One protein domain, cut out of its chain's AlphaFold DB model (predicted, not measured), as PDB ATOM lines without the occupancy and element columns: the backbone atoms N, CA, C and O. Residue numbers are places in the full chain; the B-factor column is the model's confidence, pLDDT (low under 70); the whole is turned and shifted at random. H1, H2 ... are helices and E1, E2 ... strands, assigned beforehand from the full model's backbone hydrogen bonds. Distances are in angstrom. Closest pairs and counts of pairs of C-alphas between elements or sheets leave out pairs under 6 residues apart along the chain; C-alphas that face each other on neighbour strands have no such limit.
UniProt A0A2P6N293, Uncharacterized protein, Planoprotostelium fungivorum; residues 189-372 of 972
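This is residues 189 to 372 of the 972 residues of an uncharacterized protein of Planoprotostelium fungivorum (UniProt A0A2P6N293). What does this domain look like? Two four-stranded sheets form a sandwich, only partly face to face: the parallel sheet E1 to E4 lies in the middle, with the antiparallel sheet E5 to E8 over one face and H2 and H3 over the other. From the helix side a long arm holding H4, H5 and H6 runs out and folds back, and it makes much of the length. What is it built of? The printed part has 184 residues, with seven named helices and eight named strands in the order E1 H1 E2 H2 E3 H3 H4 H5 H6 H7 E4 E5 E6 E7 E8, and its class is mixed, helices and strands. How compact is it? It is loose, with a radius of gyration of the C-alphas of 19.9 A, and elongated, with spans of 70 by 43 by 36 A.

How is the parallel sheet made? It runs E1, residues 189 to 192, E2, residues 212 to 214, E3, residues 250 to 254, and E4, residues 320 to 324, with E1 and E4 as edge strands. Within hydrogen-bond range are N 191 and O 212 at 2.9 A, N 213 and O 251 at 2.8 A, and N 321 and O 250 at 2.8 A. E1, H1 of residues 198 to 206, and E2 form a strand-helix-strand unit, two parallel neighbour strands with a helix between, as do E2, H2 of residues 230 to 239, and E3, both with right-handed crossovers; a third holds E3, H3 of residues 256 to 270, H4 of 280 to 283, H5 of 286 to 290, H6 of 297 to 304, H7 of 316 to 319, and E4. Where are the helices? H2 and H3 are on the same face of this sheet, as two layers, helices on one face of a sheet, with heights over the sheet of 8.4 A over E3 and 10.2 A over E3 and E4, and both run along the strands. H2 is the hub, and it only just touches three helices, each with 3 pairs of C-alphas within 8 A: H3, which touches it with residues 266 to 270 alone, the closest C-alphas being those of Glu 230 and Phe 266, 5.8 A apart; H7, the closest C-alphas being those of Phe 237 and Phe 319, 6.1 A apart; and H1, which it touches only at their ends, the closest C-alphas being those of Ile 199 and Pro 232, 6.2 A apart. Every O i to N i+4 pair is within hydrogen-bond range in H1, H2, H3, H5 and H6, while H4 and H7 are too short for such a pair. What is the second sheet? E5, residues 330 to 336, E6, residues 342 to 350, E7, residues 353 to 358, and E8, residues 361 to 367, form a twisted meander, each strand the antiparallel neighbour of the one before, with N 333 and O 345 2.8 A apart, N 348 and O 355 2.9 A, and N 356 and O 364 2.9 A. In the sandwich, two sheets face to face, the facing parts are 10.3 A centre to centre and the strands of the one stand at 36 degrees to those of the other. What of the arm? H4 and H6 are close but not clearly touching, with the closest C-alphas, Val 280 and Met 297, 7.8 A apart, while H5 is apart from both.

Where are the anchor points? E1 begins at C-alpha 189, (48.320, -28.009, -7.005), H5 ends at C-alpha 290, (-5.873, -13.943, 2.317), and E8 ends at C-alpha 367, (46.409, -33.080, -23.326). Which elements are long? From first to last C-alpha, E6 measures 25.3 A, H3 20.8 A and E5 20.0 A.

How far does it reach? The two C-alphas farthest apart, Gln 290 and Lys 361, are 69.9 A apart, and the printed part has no cut. Which links are long? Those from E2 to H2, 15 residues, and from H6 to H7, 11 residues. Where is confidence low? Residues 222 to 223, 351 to 352 and 369 to 372 are under 70, against a mean pLDDT of the printed part of 85.2.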
ATOM      1  N   PRO A 189      48.991 -27.144  -6.043       89.44
ATOM      2  CA  PRO A 189      48.320 -28.009  -7.005       89.44
ATOM      3  C   PRO A 189      47.360 -27.225  -7.909       89.44
ATOM      4  O   PRO A 189      46.534 -26.439  -7.431       89.44
ATOM      5  N   VAL A 190      47.439 -27.502  -9.211       90.31
ATOM      6  CA  VAL A 190      46.533 -27.020 -10.256       90.31
ATOM      7  C   VAL A 190      45.712 -28.190 -10.782       90.31
ATOM      8  O   VAL A 190      46.272 -29.193 -11.223       90.31
ATOM      9  N   GLN A 191      44.386 -28.068 -10.767       90.44
ATOM     10  CA  GLN A 191      43.483 -29.080 -11.310       90.44
ATOM     11  C   GLN A 191      42.916 -28.654 -12.668       90.44
ATOM     12  O   GLN A 191      42.432 -27.536 -12.818       90.44
ATOM     13  N   ILE A 192      42.921 -29.560 -13.646       88.38
ATOM     14  CA  ILE A 192      42.306 -29.354 -14.965       88.38
ATOM     15  C   ILE A 192      41.008 -30.159 -15.037       88.38
ATOM     16  O   ILE A 192      41.036 -31.385 -14.896       88.38
ATOM     17  N   GLY A 193      39.889 -29.475 -15.294       87.00
ATOM     18  CA  GLY A 193      38.545 -30.056 -15.210       87.00
ATOM     19  C   GLY A 193      38.020 -30.098 -13.777       87.00
ATOM     20  O   GLY A 193      38.749 -30.422 -12.842       87.00
ATOM     21  N   ILE A 194      36.746 -29.759 -13.594       88.81
ATOM     22  CA  ILE A 194      36.107 -29.614 -12.279       88.81
ATOM     23  C   ILE A 194      34.773 -30.386 -12.268       88.81
ATOM     24  O   ILE A 194      33.711 -29.778 -12.368       88.81
ATOM     25  N   PRO A 195      34.808 -31.729 -12.245       85.38
ATOM     26  CA  PRO A 195      33.616 -32.564 -12.187       85.38
ATOM     27  C   PRO A 195      32.930 -32.519 -10.819       85.38
ATOM     28  O   PRO A 195      33.561 -32.106  -9.833       85.38
ATOM     29  N   PRO A 196      31.684 -33.019 -10.725       81.00
ATOM     30  CA  PRO A 196      31.034 -33.225  -9.441       81.00
ATOM     31  C   PRO A 196      31.898 -34.035  -8.473       81.00
ATOM     32  O   PRO A 196      32.733 -34.845  -8.881       81.00
ATOM     33  N   GLU A 197      31.703 -33.810  -7.173       79.56
ATOM     34  CA  GLU A 197      32.426 -34.493  -6.087       79.56
ATOM     35  C   GLU A 197      33.957 -34.244  -6.067       79.56
ATOM     36  O   GLU A 197      34.684 -34.878  -5.294       79.56
ATOM     37  N   THR A 198      34.471 -33.280  -6.852       85.25
ATOM     38  CA  THR A 198      35.908 -32.923  -6.919       85.25
ATOM     39  C   THR A 198      36.536 -32.708  -5.541       85.25
ATOM     40  O   THR A 198      37.666 -33.143  -5.298       85.25
ATOM     41  N   ILE A 199      35.817 -32.063  -4.618       86.69
ATOM     42  CA  ILE A 199      36.333 -31.774  -3.275       86.69
ATOM     43  C   ILE A 199      36.554 -33.049  -2.473       86.69
ATOM     44  O   ILE A 199      37.623 -33.227  -1.889       86.69
ATOM     45  N   LYS A 200      35.602 -33.978  -2.507       84.56
ATOM     46  CA  LYS A 200      35.720 -35.257  -1.799       84.56
ATOM     47  C   LYS A 200      36.860 -36.094  -2.362       84.56
ATOM     48  O   LYS A 200      37.633 -36.680  -1.607       84.56
ATOM     49  N   THR A 201      37.005 -36.124  -3.685       81.00
ATOM     50  CA  THR A 201      38.120 -36.812  -4.351       81.00
ATOM     51  C   THR A 201      39.462 -36.184  -3.985       81.00
ATOM     52  O   THR A 201      40.406 -36.909  -3.674       81.00
ATOM     53  N   SER A 202      39.551 -34.854  -3.939       84.12
ATOM     54  CA  SER A 202      40.773 -34.153  -3.525       84.12
ATOM     55  C   SER A 202      41.140 -34.466  -2.071       84.12
ATOM     56  O   SER A 202      42.257 -34.897  -1.804       84.12
ATOM     57  N   LEU A 203      40.181 -34.372  -1.143       84.88
ATOM     58  CA  LEU A 203      40.394 -34.665   0.281       84.88
ATOM     59  C   LEU A 203      40.789 -36.126   0.546       84.88
ATOM     60  O   LEU A 203      41.572 -36.383   1.457       84.88
ATOM     61  N   ARG A 204      40.272 -37.088  -0.232       83.38
ATOM     62  CA  ARG A 204      40.653 -38.508  -0.116       83.38
ATOM     63  C   ARG A 204      42.069 -38.787  -0.622       83.38
ATOM     64  O   ARG A 204      42.760 -39.601  -0.024       83.38
ATOM     65  N   ASN A 205      42.490 -38.124  -1.701       77.44
ATOM     66  CA  ASN A 205      43.778 -38.398  -2.347       77.44
ATOM     67  C   ASN A 205      44.933 -37.532  -1.827       77.44
ATOM     68  O   ASN A 205      46.085 -37.944  -1.925       77.44
ATOM     69  N   ARG A 206      44.647 -36.321  -1.336       76.62
ATOM     70  CA  ARG A 206      45.666 -35.300  -1.037       76.62
ATOM     71  C   ARG A 206      45.539 -34.676   0.351       76.62
ATOM     72  O   ARG A 206      46.315 -33.782   0.659       76.62
ATOM     73  N   GLU A 207      44.540 -35.075   1.142       76.19
ATOM     74  CA  GLU A 207      44.157 -34.456   2.428       76.19
ATOM     75  C   GLU A 207      43.814 -32.951   2.360       76.19
ATOM     76  O   GLU A 207      43.386 -32.373   3.356       76.19
ATOM     77  N   ASP A 208      43.920 -32.329   1.182       83.12
ATOM     78  CA  ASP A 208      43.626 -30.925   0.930       83.12
ATOM     79  C   ASP A 208      43.068 -30.695  -0.490       83.12
ATOM     80  O   ASP A 208      43.147 -31.563  -1.365       83.12
ATOM     81  N   VAL A 209      42.490 -29.514  -0.721       86.56
ATOM     82  CA  VAL A 209      41.865 -29.114  -1.991       86.56
ATOM     83  C   VAL A 209      42.715 -28.089  -2.757       86.56
ATOM     84  O   VAL A 209      43.252 -27.164  -2.131       86.56
ATOM     85  N   PRO A 210      42.800 -28.188  -4.101       88.69
ATOM     86  CA  PRO A 210      43.480 -27.197  -4.930       88.69
ATOM     87  C   PRO A 210      42.921 -25.776  -4.785       88.69
ATOM     88  O   PRO A 210      41.740 -25.572  -4.481       88.69
ATOM     89  N   GLN A 211      43.783 -24.791  -5.044       90.12
ATOM     90  CA  GLN A 211      43.413 -23.373  -5.150       90.12
ATOM     91  C   GLN A 211      43.312 -22.909  -6.607       90.12
ATOM     92  O   GLN A 211      42.641 -21.918  -6.882       90.12
ATOM     93  N   TYR A 212      43.947 -23.624  -7.535       92.75
ATOM     94  CA  TYR A 212      44.024 -23.260  -8.942       92.75
ATOM     95  C   TYR A 212      43.271 -24.292  -9.779       92.75
ATOM     96  O   TYR A 212      43.586 -25.483  -9.737       92.75
ATOM     97  N   TYR A 213      42.287 -23.835 -10.546       93.94
ATOM     98  CA  TYR A 213      41.480 -24.677 -11.420       93.94
ATOM     99  C   TYR A 213      41.510 -24.141 -12.847       93.94
ATOM    100  O   TYR A 213      41.319 -22.947 -13.069       93.94
ATOM    101  N   VAL A 214      41.714 -25.026 -13.817       92.50
ATOM    102  CA  VAL A 214      41.716 -24.714 -15.249       92.50
ATOM    103  C   VAL A 214      40.514 -25.392 -15.901       92.50
ATOM    104  O   VAL A 214      40.352 -26.613 -15.822       92.50
ATOM    105  N   LEU A 215      39.660 -24.595 -16.541       90.31
ATOM    106  CA  LEU A 215      38.493 -25.081 -17.268       90.31
ATOM    107  C   LEU A 215      38.928 -25.735 -18.589       90.31
ATOM    108  O   LEU A 215      39.692 -25.127 -19.344       90.31
ATOM    109  N   PRO A 216      38.430 -26.941 -18.904       82.56
ATOM    110  CA  PRO A 216      38.753 -27.616 -20.153       82.56
ATOM    111  C   PRO A 216      38.045 -26.958 -21.356       82.56
ATOM    112  O   PRO A 216      37.129 -26.144 -21.182       82.56
ATOM    113  N   PRO A 217      38.419 -27.333 -22.596       73.94
ATOM    114  CA  PRO A 217      37.757 -26.849 -23.812       73.94
ATOM    115  C   PRO A 217      36.271 -27.220 -23.913       73.94
ATOM    116  O   PRO A 217      35.518 -26.545 -24.608       73.94
ATOM    117  N   LEU A 218      35.833 -28.276 -23.223       73.94
ATOM    118  CA  LEU A 218      34.428 -28.663 -23.114       73.94
ATOM    119  C   LEU A 218      34.023 -28.681 -21.642       73.94
ATOM    120  O   LEU A 218      34.495 -29.517 -20.881       73.94
ATOM    121  N   LEU A 219      33.117 -27.782 -21.248       81.00
ATOM    122  CA  LEU A 219      32.554 -27.778 -19.892       81.00
ATOM    123  C   LEU A 219      31.626 -28.970 -19.630       81.00
ATOM    124  O   LEU A 219      31.358 -29.276 -18.476       81.00
ATOM    125  N   PHE A 220      31.145 -29.647 -20.671       79.12
ATOM    126  CA  PHE A 220      30.274 -30.808 -20.551       79.12
ATOM    127  C   PHE A 220      30.658 -31.856 -21.597       79.12
ATOM    128  O   PHE A 220      30.689 -31.539 -22.787       79.12
ATOM    129  N   ALA A 221      30.980 -33.075 -21.163       71.25
ATOM    130  CA  ALA A 221      31.345 -34.176 -22.054       71.25
ATOM    131  C   ALA A 221      30.999 -35.535 -21.435       71.25
ATOM    132  O   ALA A 221      31.068 -35.707 -20.222       71.25
ATOM    133  N   GLU A 222      30.605 -36.481 -22.289       66.12
ATOM    134  CA  GLU A 222      30.154 -37.848 -21.973       66.12
ATOM    135  C   GLU A 222      28.955 -37.997 -21.025       66.12
ATOM    136  O   GLU A 222      28.370 -39.069 -21.059       66.12
ATOM    137  N   ASP A 223      28.540 -36.933 -20.319       67.06
ATOM    138  CA  ASP A 223      27.479 -36.793 -19.296       67.06
ATOM    139  C   ASP A 223      27.977 -36.055 -18.033       67.06
ATOM    140  O   ASP A 223      27.202 -35.792 -17.112       67.06
ATOM    141  N   ILE A 224      29.267 -35.720 -17.992       75.00
ATOM    142  CA  ILE A 224      29.959 -35.098 -16.867       75.00
ATOM    143  C   ILE A 224      30.092 -33.594 -17.113       75.00
ATOM    144  O   ILE A 224      30.533 -33.153 -18.176       75.00
ATOM    145  N   ASN A 225      29.756 -32.800 -16.096       81.69
ATOM    146  CA  ASN A 225      29.991 -31.358 -16.065       81.69
ATOM    147  C   ASN A 225      31.375 -31.055 -15.486       81.69
ATOM    148  O   ASN A 225      31.563 -31.182 -14.291       81.69
ATOM    149  N   PHE A 226      32.329 -30.613 -16.298       85.56
ATOM    150  CA  PHE A 226      33.686 -30.251 -15.873       85.56
ATOM    151  C   PHE A 226      33.830 -28.793 -15.394       85.56
ATOM    152  O   PHE A 226      34.957 -28.315 -15.232       85.56
ATOM    153  N   GLY A 227      32.724 -28.069 -15.197       87.94
ATOM    154  CA  GLY A 227      32.688 -26.670 -14.762       87.94
ATOM    155  C   GLY A 227      32.098 -26.431 -13.364       87.94
ATOM    156  O   GLY A 227      31.678 -25.307 -13.087       87.94
ATOM    157  N   GLU A 228      32.035 -27.437 -12.486       86.94
ATOM    158  CA  GLU A 228      31.416 -27.327 -11.153       86.94
ATOM    159  C   GLU A 228      32.320 -26.642 -10.114       86.94
ATOM    160  O   GLU A 228      32.907 -27.260  -9.227       86.94
ATOM    161  N   VAL A 229      32.419 -25.316 -10.200       87.62
ATOM    162  CA  VAL A 229      33.264 -24.511  -9.294       87.62
ATOM    163  C   VAL A 229      32.681 -24.277  -7.898       87.62
ATOM    164  O   VAL A 229      33.397 -23.788  -7.027       87.62
ATOM    165  N   GLU A 230      31.403 -24.584  -7.675       88.38
ATOM    166  CA  GLU A 230      30.654 -24.204  -6.468       88.38
ATOM    167  C   GLU A 230      31.335 -24.676  -5.175       88.38
ATOM    168  O   GLU A 230      31.776 -23.861  -4.362       88.38
ATOM    169  N   PHE A 231      31.503 -25.989  -5.025       87.19
ATOM    170  CA  PHE A 231      32.096 -26.592  -3.833       87.19
ATOM    171  C   PHE A 231      33.575 -26.240  -3.625       87.19
ATOM    172  O   PHE A 231      33.942 -25.923  -2.489       87.19
ATOM    173  N   PRO A 232      34.438 -26.229  -4.662       89.38
ATOM    174  CA  PRO A 232      35.792 -25.694  -4.542       89.38
ATOM    175  C   PRO A 232      35.867 -24.282  -3.975       89.38
ATOM    176  O   PRO A 232      36.686 -24.009  -3.089       89.38
ATOM    177  N   ILE A 233      35.000 -23.390  -4.449       90.62
ATOM    178  CA  ILE A 233      34.959 -22.010  -3.979       90.62
ATOM    179  C   ILE A 233      34.416 -21.949  -2.544       90.62
ATOM    180  O   ILE A 233      35.034 -21.306  -1.692       90.62
ATOM    181  N   PHE A 234      33.327 -22.659  -2.233       88.00
ATOM    182  CA  PHE A 234      32.743 -22.683  -0.886       88.00
ATOM    183  C   PHE A 234      33.694 -23.249   0.161       88.00
ATOM    184  O   PHE A 234      33.832 -22.666   1.237       88.00
ATOM    185  N   PHE A 235      34.392 -24.342  -0.149       87.62
ATOM    186  CA  PHE A 235      35.344 -24.945   0.777       87.62
ATOM    187  C   PHE A 235      36.475 -23.965   1.114       87.62
ATOM    188  O   PHE A 235      36.789 -23.744   2.285       87.62
ATOM    189  N   ASN A 236      37.066 -23.317   0.107       88.44
ATOM    190  CA  ASN A 236      38.132 -22.346   0.352       88.44
ATOM    191  C   ASN A 236      37.613 -21.103   1.099       88.44
ATOM    192  O   ASN A 236      38.265 -20.616   2.026       88.44
ATOM    193  N   PHE A 237      36.419 -20.616   0.753       87.19
ATOM    194  CA  PHE A 237      35.830 -19.443   1.389       87.19
ATOM    195  C   PHE A 237      35.413 -19.712   2.842       87.19
ATOM    196  O   PHE A 237      35.937 -19.068   3.747       87.19
ATOM    197  N   PHE A 238      34.527 -20.679   3.092       84.31
ATOM    198  CA  PHE A 238      33.948 -20.920   4.418       84.31
ATOM    199  C   PHE A 238      34.838 -21.782   5.323       84.31
ATOM    200  O   PHE A 238      35.021 -21.436   6.492       84.31
ATOM    201  N   ILE A 239      35.431 -22.865   4.804       83.62
ATOM    202  CA  ILE A 239      36.202 -23.824   5.617       83.62
ATOM    203  C   ILE A 239      37.649 -23.355   5.806       83.62
ATOM    204  O   ILE A 239      38.117 -23.245   6.940       83.62
ATOM    205  N   LYS A 240      38.351 -22.995   4.720       84.81
ATOM    206  CA  LYS A 240      39.722 -22.439   4.807       84.81
ATOM    207  C   LYS A 240      39.763 -20.955   5.191       84.81
ATOM    208  O   LYS A 240      40.853 -20.411   5.398       84.81
ATOM    209  N   GLN A 241      38.594 -20.326   5.339       83.94
ATOM    210  CA  GLN A 241      38.422 -18.933   5.753       83.94
ATOM    211  C   GLN A 241      39.148 -17.938   4.832       83.94
ATOM    212  O   GLN A 241      39.748 -16.976   5.315       83.94
ATOM    213  N   ALA A 242      39.095 -18.140   3.507       81.38
ATOM    214  CA  ALA A 242      39.749 -17.254   2.533       81.38
ATOM    215  C   ALA A 242      39.272 -15.787   2.612       81.38
ATOM    216  O   ALA A 242      40.006 -14.878   2.238       81.38
ATOM    217  N   PHE A 243      38.095 -15.519   3.188       80.31
ATOM    218  CA  PHE A 243      37.645 -14.152   3.487       80.31
ATOM    219  C   PHE A 243      38.516 -13.422   4.530       80.31
ATOM    220  O   PHE A 243      38.487 -12.193   4.608       80.31
ATOM    221  N   LYS A 244      39.292 -14.147   5.350       82.94
ATOM    222  CA  LYS A 244      40.259 -13.565   6.300       82.94
ATOM    223  C   LYS A 244      41.662 -13.423   5.714       82.94
ATOM    224  O   LYS A 244      42.424 -12.599   6.210       82.94
ATOM    225  N   ASP A 245      41.988 -14.220   4.702       82.44
ATOM    226  CA  ASP A 245      43.319 -14.334   4.110       82.44
ATOM    227  C   ASP A 245      43.201 -14.437   2.577       82.44
ATOM    228  O   ASP A 245      42.963 -15.530   2.047       82.44
ATOM    229  N   PRO A 246      43.371 -13.314   1.850       77.62
ATOM    230  CA  PRO A 246      43.238 -13.272   0.397       77.62
ATOM    231  C   PRO A 246      44.184 -14.212  -0.357       77.62
ATOM    232  O   PRO A 246      43.882 -14.570  -1.494       77.62
ATOM    233  N   SER A 247      45.294 -14.643   0.258       78.25
ATOM    234  CA  SER A 247      46.232 -15.590  -0.361       78.25
ATOM    235  C   SER A 247      45.635 -16.988  -0.559       78.25
ATOM    236  O   SER A 247      46.176 -17.782  -1.323       78.25
ATOM    237  N   LYS A 248      44.501 -17.280   0.094       80.56
ATOM    238  CA  LYS A 248      43.749 -18.537  -0.028       80.56
ATOM    239  C   LYS A 248      42.596 -18.462  -1.033       80.56
ATOM    240  O   LYS A 248      41.802 -19.401  -1.107       80.56
ATOM    241  N   LYS A 249      42.448 -17.350  -1.766       85.69
ATOM    242  CA  LYS A 249      41.404 -17.219  -2.792       85.69
ATOM    243  C   LYS A 249      41.635 -18.204  -3.934       85.69
ATOM    244  O   LYS A 249      42.757 -18.409  -4.387       85.69
ATOM    245  N   VAL A 250      40.535 -18.764  -4.426       91.94
ATOM    246  CA  VAL A 250      40.539 -19.689  -5.561       91.94
ATOM    247  C   VAL A 250      40.747 -18.921  -6.863       91.94
ATOM    248  O   VAL A 250      40.163 -17.853  -7.047       91.94
ATOM    249  N   TYR A 251      41.533 -19.484  -7.775       94.06
ATOM    250  CA  TYR A 251      41.690 -19.020  -9.148       94.06
ATOM    251  C   TYR A 251      41.019 -20.005 -10.102       94.06
ATOM    252  O   TYR A 251      41.343 -21.193 -10.105       94.06
ATOM    253  N   VAL A 252      40.110 -19.499 -10.931       95.62
ATOM    254  CA  VAL A 252      39.488 -20.242 -12.030       95.62
ATOM    255  C   VAL A 252      39.973 -19.635 -13.340       95.62
ATOM    256  O   VAL A 252      39.697 -18.471 -13.633       95.62
ATOM    257  N   VAL A 253      40.713 -20.423 -14.112       94.88
ATOM    258  CA  VAL A 253      41.363 -20.025 -15.364       94.88
ATOM    259  C   VAL A 253      40.646 -20.683 -16.538       94.88
ATOM    260  O   VAL A 253      40.297 -21.860 -16.469       94.88
ATOM    261  N   GLY A 254      40.403 -19.953 -17.623       92.44
ATOM    262  CA  GLY A 254      39.748 -20.524 -18.799       92.44
ATOM    263  C   GLY A 254      39.450 -19.510 -19.894       92.44
ATOM    264  O   GLY A 254      39.767 -18.331 -19.779       92.44
ATOM    265  N   ASN A 255      38.786 -19.960 -20.960       88.38
ATOM    266  CA  ASN A 255      38.286 -19.062 -22.002       88.38
ATOM    267  C   ASN A 255      37.259 -18.080 -21.420       88.38
ATOM    268  O   ASN A 255      36.441 -18.464 -20.580       88.38
ATOM    269  N   ALA A 256      37.237 -16.838 -21.914       88.94
ATOM    270  CA  ALA A 256      36.324 -15.803 -21.422       88.94
ATOM    271  C   ALA A 256      34.848 -16.248 -21.449       88.94
ATOM    272  O   ALA A 256      34.128 -16.079 -20.466       88.94
ATOM    273  N   SER A 257      34.416 -16.912 -22.528       87.19
ATOM    274  CA  SER A 257      33.055 -17.455 -22.651       87.19
ATOM    275  C   SER A 257      32.737 -18.528 -21.600       87.19
ATOM    276  O   SER A 257      31.636 -18.549 -21.053       87.19
ATOM    277  N   HIS A 258      33.692 -19.402 -21.271       89.25
ATOM    278  CA  HIS A 258      33.526 -20.422 -20.232       89.25
ATOM    279  C   HIS A 258      33.460 -19.802 -18.839       89.25
ATOM    280  O   HIS A 258      32.618 -20.202 -18.036       89.25
ATOM    281  N   LEU A 259      34.295 -18.800 -18.563       93.00
ATOM    282  CA  LEU A 259      34.276 -18.100 -17.284       93.00
ATOM    283  C   LEU A 259      32.940 -17.391 -17.051       93.00
ATOM    284  O   LEU A 259      32.405 -17.487 -15.952       93.00
ATOM    285  N   GLU A 260      32.351 -16.745 -18.060       92.69
ATOM    286  CA  GLU A 260      31.024 -16.122 -17.916       92.69
ATOM    287  C   GLU A 260      29.912 -17.145 -17.644       92.69
ATOM    288  O   GLU A 260      29.046 -16.929 -16.787       92.69
ATOM    289  N   ARG A 261      29.967 -18.304 -18.308       92.12
ATOM    290  CA  ARG A 261      29.041 -19.417 -18.053       92.12
ATOM    291  C   ARG A 261      29.164 -19.925 -16.615       92.12
ATOM    292  O   ARG A 261      28.169 -19.995 -15.900       92.12
ATOM    293  N   VAL A 262      30.383 -20.188 -16.153       92.12
ATOM    294  CA  VAL A 262      30.658 -20.672 -14.792       92.12
ATOM    295  C   VAL A 262      30.314 -19.623 -13.721       92.12
ATOM    296  O   VAL A 262      29.756 -19.967 -12.680       92.12
ATOM    297  N   LYS A 263      30.549 -18.329 -13.977       93.25
ATOM    298  CA  LYS A 263      30.084 -17.241 -13.095       93.25
ATOM    299  C   LYS A 263      28.561 -17.228 -12.974       93.25
ATOM    300  O   LYS A 263      28.053 -16.952 -11.891       93.25
ATOM    301  N   THR A 264      27.840 -17.510 -14.059       91.75
ATOM    302  CA  THR A 264      26.371 -17.608 -14.048       91.75
ATOM    303  C   THR A 264      25.910 -18.767 -13.167       91.75
ATOM    304  O   THR A 264      25.096 -18.551 -12.275       91.75
ATOM    305  N   VAL A 265      26.500 -19.955 -13.341       90.62
ATOM    306  CA  VAL A 265      26.249 -21.138 -12.492       90.62
ATOM    307  C   VAL A 265      26.461 -20.809 -11.016       90.62
ATOM    308  O   VAL A 265      25.592 -21.059 -10.180       90.62
ATOM    309  N   PHE A 266      27.604 -20.201 -10.701       90.25
ATOM    310  CA  PHE A 266      27.952 -19.882  -9.326       90.25
ATOM    311  C   PHE A 266      27.012 -18.836  -8.719       90.25
ATOM    312  O   PHE A 266      26.588 -19.013  -7.583       90.25
ATOM    313  N   LYS A 267      26.626 -17.788  -9.465       90.06
ATOM    314  CA  LYS A 267      25.671 -16.765  -8.997       90.06
ATOM    315  C   LYS A 267      24.323 -17.364  -8.601       90.06
ATOM    316  O   LYS A 267      23.838 -17.039  -7.522       90.06
ATOM    317  N   GLU A 268      23.756 -18.229  -9.445       90.56
ATOM    318  CA  GLU A 268      22.482 -18.901  -9.148       90.56
ATOM    319  C   GLU A 268      22.579 -19.746  -7.876       90.56
ATOM    320  O   GLU A 268      21.644 -19.763  -7.084       90.56
ATOM    321  N   SER A 269      23.726 -20.385  -7.649       87.75
ATOM    322  CA  SER A 269      23.902 -21.299  -6.520       87.75
ATOM    323  C   SER A 269      24.193 -20.551  -5.209       87.75
ATOM    324  O   SER A 269      23.621 -20.879  -4.183       87.75
ATOM    325  N   ILE A 270      25.015 -19.490  -5.205       86.56
ATOM    326  CA  ILE A 270      25.362 -18.764  -3.963       86.56
ATOM    327  C   ILE A 270      24.396 -17.628  -3.602       86.56
ATOM    328  O   ILE A 270      24.088 -17.427  -2.429       86.56
ATOM    329  N   PHE A 271      23.949 -16.847  -4.588       86.50
ATOM    330  CA  PHE A 271      23.113 -15.663  -4.354       86.50
ATOM    331  C   PHE A 271      21.641 -15.923  -4.666       86.50
ATOM    332  O   PHE A 271      20.781 -15.142  -4.246       86.50
ATOM    333  N   GLY A 272      21.349 -17.003  -5.390       87.50
ATOM    334  CA  GLY A 272      20.018 -17.284  -5.897       87.50
ATOM    335  C   GLY A 272      19.671 -16.440  -7.126       87.50
ATOM    336  O   GLY A 272      20.483 -15.636  -7.600       87.50
ATOM    337  N   PRO A 273      18.442 -16.599  -7.639       89.38
ATOM    338  CA  PRO A 273      17.937 -15.807  -8.752       89.38
ATOM    339  C   PRO A 273      17.869 -14.309  -8.414       89.38
ATOM    340  O   PRO A 273      17.716 -13.915  -7.252       89.38
ATOM    341  N   ASP A 274      17.930 -13.465  -9.451       84.69
ATOM    342  CA  ASP A 274      17.646 -12.033  -9.310       84.69
ATOM    343  C   ASP A 274      16.240 -11.862  -8.705       84.69
ATOM    344  O   ASP A 274      15.286 -12.435  -9.238       84.69
ATOM    345  N   PRO A 275      16.079 -11.081  -7.626       79.00
ATOM    346  CA  PRO A 275      14.788 -10.868  -6.970       79.00
ATOM    347  C   PRO A 275      13.665 -10.424  -7.907       79.00
ATOM    348  O   PRO A 275      12.523 -10.869  -7.760       79.00
ATOM    349  N   ASN A 276      13.998  -9.605  -8.910       79.62
ATOM    350  CA  ASN A 276      13.055  -9.105  -9.913       79.62
ATOM    351  C   ASN A 276      12.628 -10.183 -10.920       79.62
ATOM    352  O   ASN A 276      11.681  -9.983 -11.678       79.62
ATOM    353  N   GLN A 277      13.330 -11.315 -10.939       77.31
ATOM    354  CA  GLN A 277      13.067 -12.477 -11.784       77.31
ATOM    355  C   GLN A 277      12.465 -13.642 -10.982       77.31
ATOM    356  O   GLN A 277      12.411 -14.765 -11.476       77.31
ATOM    357  N   THR A 278      12.018 -13.406  -9.742       83.81
ATOM    358  CA  THR A 278      11.394 -14.446  -8.912       83.81
ATOM    359  C   THR A 278       9.869 -14.404  -8.953       83.81
ATOM    360  O   THR A 278       9.245 -13.358  -9.135       83.81
ATOM    361  N   PHE A 279       9.253 -15.564  -8.720       90.06
ATOM    362  CA  PHE A 279       7.802 -15.750  -8.673       90.06
ATOM    363  C   PHE A 279       7.313 -16.120  -7.267       90.06
ATOM    364  O   PHE A 279       6.139 -16.437  -7.109       90.06
ATOM    365  N   VAL A 280       8.169 -16.031  -6.241       89.81
ATOM    366  CA  VAL A 280       7.922 -16.527  -4.872       89.81
ATOM    367  C   VAL A 280       6.531 -16.167  -4.355       89.81
ATOM    368  O   VAL A 280       5.750 -17.041  -3.993       89.81
ATOM    369  N   ASN A 281       6.174 -14.878  -4.352       89.62
ATOM    370  CA  ASN A 281       4.858 -14.461  -3.860       89.62
ATOM    371  C   ASN A 281       3.726 -14.765  -4.852       89.62
ATOM    372  O   ASN A 281       2.576 -14.853  -4.444       89.62
ATOM    373  N   GLN A 282       4.003 -14.943  -6.143       91.38
ATOM    374  CA  GLN A 282       2.994 -15.336  -7.135       91.38
ATOM    375  C   GLN A 282       2.616 -16.817  -6.986       91.38
ATOM    376  O   GLN A 282       1.447 -17.153  -7.148       91.38
ATOM    377  N   GLU A 283       3.566 -17.657  -6.579       93.62
ATOM    378  CA  GLU A 283       3.406 -19.100  -6.346       93.62
ATOM    379  C   GLU A 283       2.626 -19.436  -5.067       93.62
ATOM    380  O   GLU A 283       2.133 -20.554  -4.919       93.62
ATOM    381  N   ILE A 284       2.502 -18.483  -4.136       92.81
ATOM    382  CA  ILE A 284       1.665 -18.637  -2.942       92.81
ATOM    383  C   ILE A 284       0.193 -18.644  -3.351       92.81
ATOM    384  O   ILE A 284      -0.286 -17.750  -4.057       92.81
ATOM    385  N   SER A 285      -0.530 -19.643  -2.858       90.50
ATOM    386  CA  SER A 285      -1.964 -19.785  -3.070       90.50
ATOM    387  C   SER A 285      -2.769 -18.569  -2.611       90.50
ATOM    388  O   SER A 285      -2.404 -17.858  -1.671       90.50
ATOM    389  N   GLY A 286      -3.903 -18.337  -3.279       86.44
ATOM    390  CA  GLY A 286      -4.825 -17.257  -2.919       86.44
ATOM    391  C   GLY A 286      -5.311 -17.357  -1.471       86.44
ATOM    392  O   GLY A 286      -5.364 -16.344  -0.782       86.44
ATOM    393  N   GLU A 287      -5.581 -18.570  -0.986       86.25
ATOM    394  CA  GLU A 287      -6.031 -18.818   0.390       86.25
ATOM    395  C   GLU A 287      -4.982 -18.385   1.418       86.25
ATOM    396  O   GLU A 287      -5.278 -17.582   2.298       86.25
ATOM    397  N   ARG A 288      -3.720 -18.818   1.275       86.81
ATOM    398  CA  ARG A 288      -2.651 -18.390   2.195       86.81
ATOM    399  C   ARG A 288      -2.432 -16.877   2.166       86.81
ATOM    400  O   ARG A 288      -2.234 -16.274   3.221       86.81
ATOM    401  N   LYS A 289      -2.520 -16.253   0.985       86.62
ATOM    402  CA  LYS A 289      -2.420 -14.790   0.839       86.62
ATOM    403  C   LYS A 289      -3.518 -14.049   1.596       86.62
ATOM    404  O   LYS A 289      -3.226 -13.026   2.209       86.62
ATOM    405  N   GLN A 290      -4.754 -14.555   1.584       85.25
ATOM    406  CA  GLN A 290      -5.873 -13.943   2.317       85.25
ATOM    407  C   GLN A 290      -5.621 -13.897   3.828       85.25
ATOM    408  O   GLN A 290      -6.044 -12.950   4.486       85.25
ATOM    409  N   PHE A 291      -4.880 -14.868   4.366       85.69
ATOM    410  CA  PHE A 291      -4.472 -14.884   5.771       85.69
ATOM    411  C   PHE A 291      -3.206 -14.067   6.067       85.69
ATOM    412  O   PHE A 291      -2.741 -14.090   7.197       85.69
ATOM    413  N   GLY A 292      -2.649 -13.332   5.096       84.25
ATOM    414  CA  GLY A 292      -1.465 -12.484   5.291       84.25
ATOM    415  C   GLY A 292      -0.121 -13.189   5.079       84.25
ATOM    416  O   GLY A 292       0.929 -12.574   5.277       84.25
ATOM    417  N   TYR A 293      -0.118 -14.451   4.632       90.75
ATOM    418  CA  TYR A 293       1.119 -15.183   4.363       90.75
ATOM    419  C   TYR A 293       1.861 -14.587   3.160       90.75
ATOM    420  O   TYR A 293       1.396 -14.653   2.019       90.75
ATOM    421  N   THR A 294       3.037 -14.023   3.423       90.88
ATOM    422  CA  THR A 294       3.931 -13.438   2.419       90.88
ATOM    423  C   THR A 294       5.377 -13.786   2.747       90.88
ATOM    424  O   THR A 294       5.718 -14.037   3.904       90.88
ATOM    425  N   ILE A 295       6.232 -13.805   1.725       91.75
ATOM    426  CA  ILE A 295       7.660 -14.099   1.877       91.75
ATOM    427  C   ILE A 295       8.451 -12.897   1.368       91.75
ATOM    428  O   ILE A 295       8.299 -12.478   0.216       91.75
ATOM    429  N   GLN A 296       9.304 -12.335   2.225       90.88
ATOM    430  CA  GLN A 296      10.175 -11.207   1.884       90.88
ATOM    431  C   GLN A 296      11.578 -11.732   1.580       90.88
ATOM    432  O   GLN A 296      12.529 -11.427   2.297       90.88
ATOM    433  N   MET A 297      11.686 -12.534   0.513       89.12
ATOM    434  CA  MET A 297      12.873 -13.342   0.200       89.12
ATOM    435  C   MET A 297      14.178 -12.531   0.220       89.12
ATOM    436  O   MET A 297      15.184 -13.007   0.731       89.12
ATOM    437  N   ASP A 298      14.159 -11.277  -0.239       87.81
ATOM    438  CA  ASP A 298      15.335 -10.401  -0.201       87.81
ATOM    439  C   ASP A 298      15.839 -10.097   1.202       87.81
ATOM    440  O   ASP A 298      17.044 -10.133   1.449       87.81
ATOM    441  N   LYS A 299      14.919  -9.803   2.124       91.38
ATOM    442  CA  LYS A 299      15.275  -9.518   3.513       91.38
ATOM    443  C   LYS A 299      15.673 -10.790   4.249       91.38
ATOM    444  O   LYS A 299      16.590 -10.744   5.062       91.38
ATOM    445  N   GLU A 300      14.992 -11.904   3.968       91.88
ATOM    446  CA  GLU A 300      15.330 -13.221   4.524       91.88
ATOM    447  C   GLU A 300      16.753 -13.628   4.100       91.88
ATOM    448  O   GLU A 300      17.586 -13.930   4.957       91.88
ATOM    449  N   ARG A 301      17.077 -13.508   2.804       88.44
ATOM    450  CA  ARG A 301      18.421 -13.760   2.267       88.44
ATOM    451  C   ARG A 301      19.464 -12.828   2.867       88.44
ATOM    452  O   ARG A 301      20.515 -13.296   3.291       88.44
ATOM    453  N   ASP A 302      19.204 -11.521   2.915       87.69
ATOM    454  CA  ASP A 302      20.174 -10.565   3.460       87.69
ATOM    455  C   ASP A 302      20.463 -10.804   4.952       87.69
ATOM    456  O   ASP A 302      21.591 -10.591   5.401       87.69
ATOM    457  N   ALA A 303      19.474 -11.303   5.704       89.06
ATOM    458  CA  ALA A 303      19.638 -11.675   7.106       89.06
ATOM    459  C   ALA A 303      20.514 -12.926   7.311       89.06
ATOM    460  O   ALA A 303      21.140 -13.042   8.364       89.06
ATOM    461  N   LEU A 304      20.567 -13.834   6.328       87.25
ATOM    462  CA  LEU A 304      21.414 -15.036   6.335       87.25
ATOM    463  C   LEU A 304      22.768 -14.836   5.632       87.25
ATOM    464  O   LEU A 304      23.696 -15.617   5.843       87.25
ATOM    465  N   ALA A 305      22.890 -13.815   4.783       85.19
ATOM    466  CA  ALA A 305      24.078 -13.575   3.979       85.19
ATOM    467  C   ALA A 305      25.324 -13.312   4.837       85.19
ATOM    468  O   ALA A 305      25.280 -12.602   5.846       85.19
ATOM    469  N   HIS A 306      26.473 -13.817   4.378       83.75
ATOM    470  CA  HIS A 306      27.757 -13.474   4.980       83.75
ATOM    471  C   HIS A 306      28.010 -11.964   4.881       83.75
ATOM    472  O   HIS A 306      27.952 -11.383   3.793       83.75
ATOM    473  N   LYS A 307      28.324 -11.347   6.024       85.88
ATOM    474  CA  LYS A 307      28.661  -9.926   6.123       85.88
ATOM    475  C   LYS A 307      30.174  -9.754   6.230       85.88
ATOM    476  O   LYS A 307      30.811 -10.320   7.118       85.88
ATOM    477  N   ASN A 308      30.726  -8.945   5.334       83.00
ATOM    478  CA  ASN A 308      32.104  -8.477   5.369       83.00
ATOM    479  C   ASN A 308      32.360  -7.642   6.638       83.00
ATOM    480  O   ASN A 308      31.433  -7.232   7.340       83.00
ATOM    481  N   LYS A 309      33.635  -7.346   6.936       82.25
ATOM    482  CA  LYS A 309      34.025  -6.564   8.131       82.25
ATOM    483  C   LYS A 309      33.371  -5.177   8.202       82.25
ATOM    484  O   LYS A 309      33.222  -4.641   9.293       82.25
ATOM    485  N   ASP A 310      33.011  -4.605   7.058       82.69
ATOM    486  CA  ASP A 310      32.333  -3.311   6.929       82.69
ATOM    487  C   ASP A 310      30.796  -3.411   7.016       82.69
ATOM    488  O   ASP A 310      30.106  -2.399   6.907       82.69
ATOM    489  N   GLY A 311      30.248  -4.615   7.211       81.94
ATOM    490  CA  GLY A 311      28.811  -4.885   7.263       81.94
ATOM    491  C   GLY A 311      28.146  -5.077   5.895       81.94
ATOM    492  O   GLY A 311      26.948  -5.359   5.851       81.94
ATOM    493  N   SER A 312      28.886  -4.959   4.787       84.19
ATOM    494  CA  SER A 312      28.360  -5.220   3.441       84.19
ATOM    495  C   SER A 312      28.217  -6.720   3.163       84.19
ATOM    496  O   SER A 312      28.955  -7.538   3.708       84.19
ATOM    497  N   SER A 313      27.265  -7.108   2.313       83.69
ATOM    498  CA  SER A 313      27.128  -8.503   1.871       83.69
ATOM    499  C   SER A 313      28.238  -8.867   0.875       83.69
ATOM    500  O   SER A 313      28.576  -8.061   0.003       83.69
ATOM    501  N   ALA A 314      28.792 -10.077   0.998       85.19
ATOM    502  CA  ALA A 314      29.876 -10.555   0.135       85.19
ATOM    503  C   ALA A 314      29.486 -10.557  -1.357       85.19
ATOM    504  O   ALA A 314      28.376 -10.939  -1.731       85.19
ATOM    505  N   LYS A 315      30.422 -10.153  -2.219       87.06
ATOM    506  CA  LYS A 315      30.284 -10.118  -3.683       87.06
ATOM    507  C   LYS A 315      31.042 -11.270  -4.327       87.06
ATOM    508  O   LYS A 315      31.954 -11.832  -3.742       87.06
ATOM    509  N   LEU A 316      30.737 -11.560  -5.593       85.88
ATOM    510  CA  LEU A 316      31.393 -12.613  -6.383       85.88
ATOM    511  C   LEU A 316      32.936 -12.586  -6.302       85.88
ATOM    512  O   LEU A 316      33.569 -13.623  -6.138       85.88
ATOM    513  N   THR A 317      33.530 -11.395  -6.386       87.19
ATOM    514  CA  THR A 317      34.987 -11.165  -6.329       87.19
ATOM    515  C   THR A 317      35.606 -11.452  -4.960       87.19
ATOM    516  O   THR A 317      36.825 -11.590  -4.836       87.19
ATOM    517  N   ASP A 318      34.785 -11.531  -3.912       87.62
ATOM    518  CA  ASP A 318      35.234 -11.892  -2.569       87.62
ATOM    519  C   ASP A 318      35.469 -13.403  -2.464       87.62
ATOM    520  O   ASP A 318      36.354 -13.829  -1.724       87.62
ATOM    521  N   PHE A 319      34.749 -14.198  -3.264       88.44
ATOM    522  CA  PHE A 319      34.814 -15.658  -3.256       88.44
ATOM    523  C   PHE A 319      35.965 -16.227  -4.097       88.44
ATOM    524  O   PHE A 319      36.678 -17.115  -3.631       88.44
ATOM    525  N   ALA A 320      36.150 -15.741  -5.329       92.06
ATOM    526  CA  ALA A 320      37.133 -16.295  -6.263       92.06
ATOM    527  C   ALA A 320      37.622 -15.277  -7.307       92.06
ATOM    528  O   ALA A 320      36.935 -14.306  -7.635       92.06
ATOM    529  N   ASN A 321      38.803 -15.550  -7.862       93.56
ATOM    530  CA  ASN A 321      39.403 -14.838  -8.982       93.56
ATOM    531  C   ASN A 321      39.124 -15.607 -10.283       93.56
ATOM    532  O   ASN A 321      39.482 -16.776 -10.405       93.56
ATOM    533  N   PHE A 322      38.517 -14.949 -11.270       94.44
ATOM    534  CA  PHE A 322      38.260 -15.527 -12.594       94.44
ATOM    535  C   PHE A 322      39.213 -14.896 -13.607       94.44
ATOM    536  O   PHE A 322      39.091 -13.704 -13.890       94.44
ATOM    537  N   LEU A 323      40.152 -15.681 -14.131       95.12
ATOM    538  CA  LEU A 323      41.254 -15.203 -14.963       95.12
ATOM    539  C   LEU A 323      41.112 -15.732 -16.401       95.12
ATOM    540  O   LEU A 323      41.336 -16.924 -16.625       95.12
ATOM    541  N   PRO A 324      40.712 -14.892 -17.375       94.38
ATOM    542  CA  PRO A 324      40.647 -15.312 -18.768       94.38
ATOM    543  C   PRO A 324      42.045 -15.544 -19.344       94.38
ATOM    544  O   PRO A 324      42.993 -14.862 -18.958       94.38
ATOM    545  N   PHE A 325      42.153 -16.474 -20.293       90.94
ATOM    546  CA  PHE A 325      43.288 -16.486 -21.215       90.94
ATOM    547  C   PHE A 325      43.289 -15.200 -22.056       90.94
ATOM    548  O   PHE A 325      42.224 -14.728 -22.466       90.94
ATOM    549  N   ASP A 326      44.473 -14.636 -22.282       88.94
ATOM    550  CA  ASP A 326      44.674 -13.480 -23.153       88.94
ATOM    551  C   ASP A 326      44.563 -13.845 -24.647       88.94
ATOM    552  O   ASP A 326      44.227 -14.973 -25.017       88.94
ATOM    553  N   GLU A 327      44.839 -12.877 -25.523       82.38
ATOM    554  CA  GLU A 327      44.814 -13.048 -26.984       82.38
ATOM    555  C   GLU A 327      45.798 -14.108 -27.512       82.38
ATOM    556  O   GLU A 327      45.578 -14.660 -28.587       82.38
ATOM    557  N   ASN A 328      46.835 -14.440 -26.736       81.12
ATOM    558  CA  ASN A 328      47.819 -15.473 -27.052       81.12
ATOM    559  C   ASN A 328      47.489 -16.819 -26.382       81.12
ATOM    560  O   ASN A 328      48.282 -17.760 -26.455       81.12
ATOM    561  N   GLY A 329      46.340 -16.925 -25.706       85.06
ATOM    562  CA  GLY A 329      45.939 -18.127 -24.982       85.06
ATOM    563  C   GLY A 329      46.661 -18.310 -23.643       85.06
ATOM    564  O   GLY A 329      46.708 -19.432 -23.138       85.06
ATOM    565  N   ILE A 330      47.242 -17.252 -23.066       89.88
ATOM    566  CA  ILE A 330      48.074 -17.318 -21.856       89.88
ATOM    567  C   ILE A 330      47.359 -16.658 -20.673       89.88
ATOM    568  O   ILE A 330      46.734 -15.608 -20.783       89.88
ATOM    569  N   ALA A 331      47.453 -17.286 -19.505       93.44
ATOM    570  CA  ALA A 331      47.035 -16.728 -18.227       93.44
ATOM    571  C   ALA A 331      48.226 -16.733 -17.265       93.44
ATOM    572  O   ALA A 331      48.893 -17.755 -17.098       93.44
ATOM    573  N   THR A 332      48.490 -15.592 -16.625       92.56
ATOM    574  CA  THR A 332      49.634 -15.419 -15.718       92.56
ATOM    575  C   THR A 332      49.155 -15.162 -14.295       92.56
ATOM    576  O   THR A 332      48.336 -14.273 -14.060       92.56
ATOM    577  N   ILE A 333      49.690 -15.922 -13.343       92.12
ATOM    578  CA  ILE A 333      49.450 -15.767 -11.910       92.12
ATOM    579  C   ILE A 333      50.785 -15.434 -11.247       92.12
ATOM    580  O   ILE A 333      51.780 -16.125 -11.460       92.12
ATOM    581  N   THR A 334      50.808 -14.380 -10.435       89.19
ATOM    582  CA  THR A 334      51.993 -13.949  -9.687       89.19
ATOM    583  C   THR A 334      51.707 -13.918  -8.190       89.19
ATOM    584  O   THR A 334      50.601 -13.580  -7.761       89.19
ATOM    585  N   LYS A 335      52.704 -14.301  -7.391       84.06
ATOM    586  CA  LYS A 335      52.656 -14.257  -5.928       84.06
ATOM    587  C   LYS A 335      53.933 -13.619  -5.399       84.06
ATOM    588  O   LYS A 335      55.030 -14.073  -5.723       84.06
ATOM    589  N   ASP A 336      53.772 -12.584  -4.584       81.38
ATOM    590  CA  ASP A 336      54.877 -11.947  -3.871       81.38
ATOM    591  C   ASP A 336      55.271 -12.809  -2.658       81.38
ATOM    592  O   ASP A 336      54.413 -13.205  -1.863       81.38
ATOM    593  N   LEU A 337      56.561 -13.128  -2.535       77.56
ATOM    594  CA  LEU A 337      57.134 -13.829  -1.387       77.56
ATOM    595  C   LEU A 337      57.617 -12.834  -0.323       77.56
ATOM    596  O   LEU A 337      57.915 -11.675  -0.610       77.56
ATOM    597  N   GLU A 338      57.723 -13.302   0.924       73.94
ATOM    598  CA  GLU A 338      58.151 -12.487   2.074       73.94
ATOM    599  C   GLU A 338      59.581 -11.928   1.932       73.94
ATOM    600  O   GLU A 338      59.911 -10.917   2.546       73.94
ATOM    601  N   ASP A 339      60.418 -12.549   1.095       74.38
ATOM    602  CA  ASP A 339      61.791 -12.125   0.792       74.38
ATOM    603  C   ASP A 339      61.889 -11.106  -0.365       74.38
ATOM    604  O   ASP A 339      62.990 -10.700  -0.745       74.38
ATOM    605  N   GLY A 340      60.751 -10.678  -0.924       72.25
ATOM    606  CA  GLY A 340      60.670  -9.751  -2.055       72.25
ATOM    607  C   GLY A 340      60.836 -10.404  -3.433       72.25
ATOM    608  O   GLY A 340      60.768  -9.696  -4.442       72.25
ATOM    609  N   GLN A 341      61.030 -11.725  -3.512       74.50
ATOM    610  CA  GLN A 341      61.007 -12.455  -4.780       74.50
ATOM    611  C   GLN A 341      59.567 -12.659  -5.268       74.50
ATOM    612  O   GLN A 341      58.622 -12.743  -4.485       74.50
ATOM    613  N   LYS A 342      59.390 -12.760  -6.589       81.06
ATOM    614  CA  LYS A 342      58.098 -13.073  -7.208       81.06
ATOM    615  C   LYS A 342      58.119 -14.489  -7.749       81.06
ATOM    616  O   LYS A 342      58.993 -14.828  -8.542       81.06
ATOM    617  N   GLN A 343      57.135 -15.286  -7.353       87.31
ATOM    618  CA  GLN A 343      56.818 -16.529  -8.045       87.31
ATOM    619  C   GLN A 343      55.824 -16.237  -9.164       87.31
ATOM    620  O   GLN A 343      54.848 -15.511  -8.960       87.31
ATOM    621  N   GLU A 344      56.062 -16.821 -10.333       91.50
ATOM    622  CA  GLU A 344      55.195 -16.717 -11.501       91.50
ATOM    623  C   GLU A 344      54.801 -18.113 -11.996       91.50
ATOM    624  O   GLU A 344      55.660 -18.971 -12.215       91.50
ATOM    625  N   LEU A 345      53.502 -18.306 -12.218       92.75
ATOM    626  CA  LEU A 345      52.937 -19.449 -12.924       92.75
ATOM    627  C   LEU A 345      52.213 -18.946 -14.176       92.75
ATOM    628  O   LEU A 345      51.251 -18.179 -14.081       92.75
ATOM    629  N   LYS A 346      52.650 -19.407 -15.347       92.19
ATOM    630  CA  LYS A 346      51.983 -19.175 -16.632       92.19
ATOM    631  C   LYS A 346      51.321 -20.458 -17.113       92.19
ATOM    632  O   LYS A 346      51.947 -21.518 -17.141       92.19
ATOM    633  N   ILE A 347      50.061 -20.338 -17.511       92.38
ATOM    634  CA  ILE A 347      49.237 -21.420 -18.046       92.38
ATOM    635  C   ILE A 347      48.868 -21.035 -19.477       92.38
ATOM    636  O   ILE A 347      48.224 -20.008 -19.678       92.38
ATOM    637  N   ALA A 348      49.278 -21.836 -20.458       87.56
ATOM    638  CA  ALA A 348      49.011 -21.586 -21.873       87.56
ATOM    639  C   ALA A 348      48.087 -22.664 -22.451       87.56
ATOM    640  O   ALA A 348      48.339 -23.852 -22.256       87.56
ATOM    641  N   ASN A 349      47.044 -22.260 -23.172       85.06
ATOM    642  CA  ASN A 349      46.136 -23.146 -23.896       85.06
ATOM    643  C   ASN A 349      46.436 -23.091 -25.399       85.06
ATOM    644  O   ASN A 349      46.085 -22.118 -26.062       85.06
ATOM    645  N   LEU A 350      47.094 -24.127 -25.927       77.25
ATOM    646  CA  LEU A 350      47.555 -24.189 -27.317       77.25
ATOM    647  C   LEU A 350      47.108 -25.520 -27.942       77.25
ATOM    648  O   LEU A 350      47.583 -26.578 -27.534       77.25
ATOM    649  N   ASP A 351      46.187 -25.476 -28.909       66.69
ATOM    650  CA  ASP A 351      45.711 -26.636 -29.691       66.69
ATOM    651  C   ASP A 351      45.210 -27.836 -28.859       66.69
ATOM    652  O   ASP A 351      45.467 -29.003 -29.166       66.69
ATOM    653  N   GLY A 352      44.490 -27.562 -27.767       67.56
ATOM    654  CA  GLY A 352      43.980 -28.607 -26.871       67.56
ATOM    655  C   GLY A 352      45.027 -29.157 -25.897       67.56
ATOM    656  O   GLY A 352      44.725 -30.092 -25.157       67.56
ATOM    657  N   LEU A 353      46.219 -28.560 -25.824       78.75
ATOM    658  CA  LEU A 353      47.232 -28.830 -24.801       78.75
ATOM    659  C   LEU A 353      47.330 -27.656 -23.823       78.75
ATOM    660  O   LEU A 353      47.621 -26.524 -24.213       78.75
ATOM    661  N   ILE A 354      47.154 -27.943 -22.533       86.06
ATOM    662  CA  ILE A 354      47.433 -26.992 -21.454       86.06
ATOM    663  C   ILE A 354      48.896 -27.142 -21.048       86.06
ATOM    664  O   ILE A 354      49.290 -28.199 -20.559       86.06
ATOM    665  N   ARG A 355      49.703 -26.101 -21.247       88.06
ATOM    666  CA  ARG A 355      51.129 -26.062 -20.890       88.06
ATOM    667  C   ARG A 355      51.364 -25.193 -19.659       88.06
ATOM    668  O   ARG A 355      50.744 -24.140 -19.517       88.06
ATOM    669  N   PHE A 356      52.291 -25.620 -18.810       89.25
ATOM    670  CA  PHE A 356      52.686 -24.931 -17.586       89.25
ATOM    671  C   PHE A 356      54.118 -24.413 -17.693       89.25
ATOM    672  O   PHE A 356      55.021 -25.128 -18.141       89.25
ATOM    673  N   TYR A 357      54.314 -23.172 -17.253       88.69
ATOM    674  CA  TYR A 357      55.624 -22.554 -17.130       88.69
ATOM    675  C   TYR A 357      55.760 -21.905 -15.756       88.69
ATOM    676  O   TYR A 357      54.911 -21.117 -15.343       88.69
ATOM    677  N   GLU A 358      56.846 -22.215 -15.063       89.69
ATOM    678  CA  GLU A 358      57.121 -21.768 -13.700       89.69
ATOM    679  C   GLU A 358      58.378 -20.898 -13.721       89.69
ATOM    680  O   GLU A 358      59.442 -21.338 -14.165       89.69
ATOM    681  N   ASN A 359      58.245 -19.636 -13.303       88.31
ATOM    682  CA  ASN A 359      59.296 -18.615 -13.387       88.31
ATOM    683  C   ASN A 359      59.954 -18.550 -14.786       88.31
ATOM    684  O   ASN A 359      61.177 -18.499 -14.922       88.31
ATOM    685  N   GLY A 360      59.129 -18.615 -15.839       83.06
ATOM    686  CA  GLY A 360      59.556 -18.578 -17.245       83.06
ATOM    687  C   GLY A 360      60.054 -19.906 -17.834       83.06
ATOM    688  O   GLY A 360      60.262 -19.981 -19.046       83.06
ATOM    689  N   LYS A 361      60.208 -20.968 -17.033       85.62
ATOM    690  CA  LYS A 361      60.680 -22.284 -17.494       85.62
ATOM    691  C   LYS A 361      59.508 -23.229 -17.760       85.62
ATOM    692  O   LYS A 361      58.659 -23.386 -16.896       85.62
ATOM    693  N   TYR A 362      59.490 -23.893 -18.916       85.44
ATOM    694  CA  TYR A 362      58.522 -24.958 -19.207       85.44
ATOM    695  C   TYR A 362      58.674 -26.120 -18.219       85.44
ATOM    696  O   TYR A 362      59.797 -26.587 -17.993       85.44
ATOM    697  N   THR A 363      57.560 -26.586 -17.654       83.94
ATOM    698  CA  THR A 363      57.568 -27.676 -16.669       83.94
ATOM    699  C   THR A 363      56.702 -28.866 -17.062       83.94
ATOM    700  O   THR A 363      57.157 -29.996 -16.905       83.94
ATOM    701  N   ALA A 364      55.509 -28.648 -17.625       82.00
ATOM    702  CA  ALA A 364      54.610 -29.741 -17.998       82.00
ATOM    703  C   ALA A 364      53.607 -29.373 -19.102       82.00
ATOM    704  O   ALA A 364      53.365 -28.198 -19.391       82.00
ATOM    705  N   ALA A 365      52.979 -30.389 -19.699       81.94
ATOM    706  CA  ALA A 365      51.827 -30.237 -20.582       81.94
ATOM    707  C   ALA A 365      50.790 -31.341 -20.340       81.94
ATOM    708  O   ALA A 365      51.144 -32.500 -20.143       81.94
ATOM    709  N   VAL A 366      49.509 -30.983 -20.409       78.19
ATOM    710  CA  VAL A 366      48.379 -31.906 -20.278       78.19
ATOM    711  C   VAL A 366      47.512 -31.820 -21.526       78.19
ATOM    712  O   VAL A 366      47.022 -30.748 -21.882       78.19
ATOM    713  N   ASP A 367      47.312 -32.960 -22.183       75.19
ATOM    714  CA  ASP A 367      46.409 -33.080 -23.326       75.19
ATOM    715  C   ASP A 367      44.953 -33.081 -22.852       75.19
ATOM    716  O   ASP A 367      44.525 -33.962 -22.105       75.19
ATOM    717  N   THR A 368      44.187 -32.081 -23.281       72.31
ATOM    718  CA  THR A 368      42.757 -31.932 -22.980       72.31
ATOM    719  C   THR A 368      41.857 -32.477 -24.087       72.31
ATOM    720  O   THR A 368      40.645 -32.576 -23.888       72.31
ATOM    721  N   ASN A 369      42.419 -32.940 -25.210       63.16
ATOM    722  CA  ASN A 369      41.657 -33.660 -26.234       63.16
ATOM    723  C   ASN A 369      41.124 -35.002 -25.715       63.16
ATOM    724  O   ASN A 369      40.200 -35.559 -26.301       63.16
ATOM    725  N   ILE A 370      41.623 -35.501 -24.577       58.97
ATOM    726  CA  ILE A 370      41.049 -36.672 -23.900       58.97
ATOM    727  C   ILE A 370      39.579 -36.478 -23.502       58.97
ATOM    728  O   ILE A 370      38.860 -37.465 -23.369       58.97
ATOM    729  N   TYR A 371      39.137 -35.227 -23.335       60.12
ATOM    730  CA  TYR A 371      37.743 -34.880 -23.062       60.12
ATOM    731  C   TYR A 371      36.893 -34.857 -24.351       60.12
ATOM    732  O   TYR A 371      35.682 -34.687 -24.274       60.12
ATOM    733  N   GLN A 372      37.519 -35.015 -25.529       53.38
ATOM    734  CA  GLN A 372      36.886 -34.996 -26.856       53.38
ATOM    735  C   GLN A 372      36.919 -36.362 -27.574       53.38
ATOM    736  O   GLN A 372      35.998 -36.676 -28.321       53.38
TER     737      GLN A 372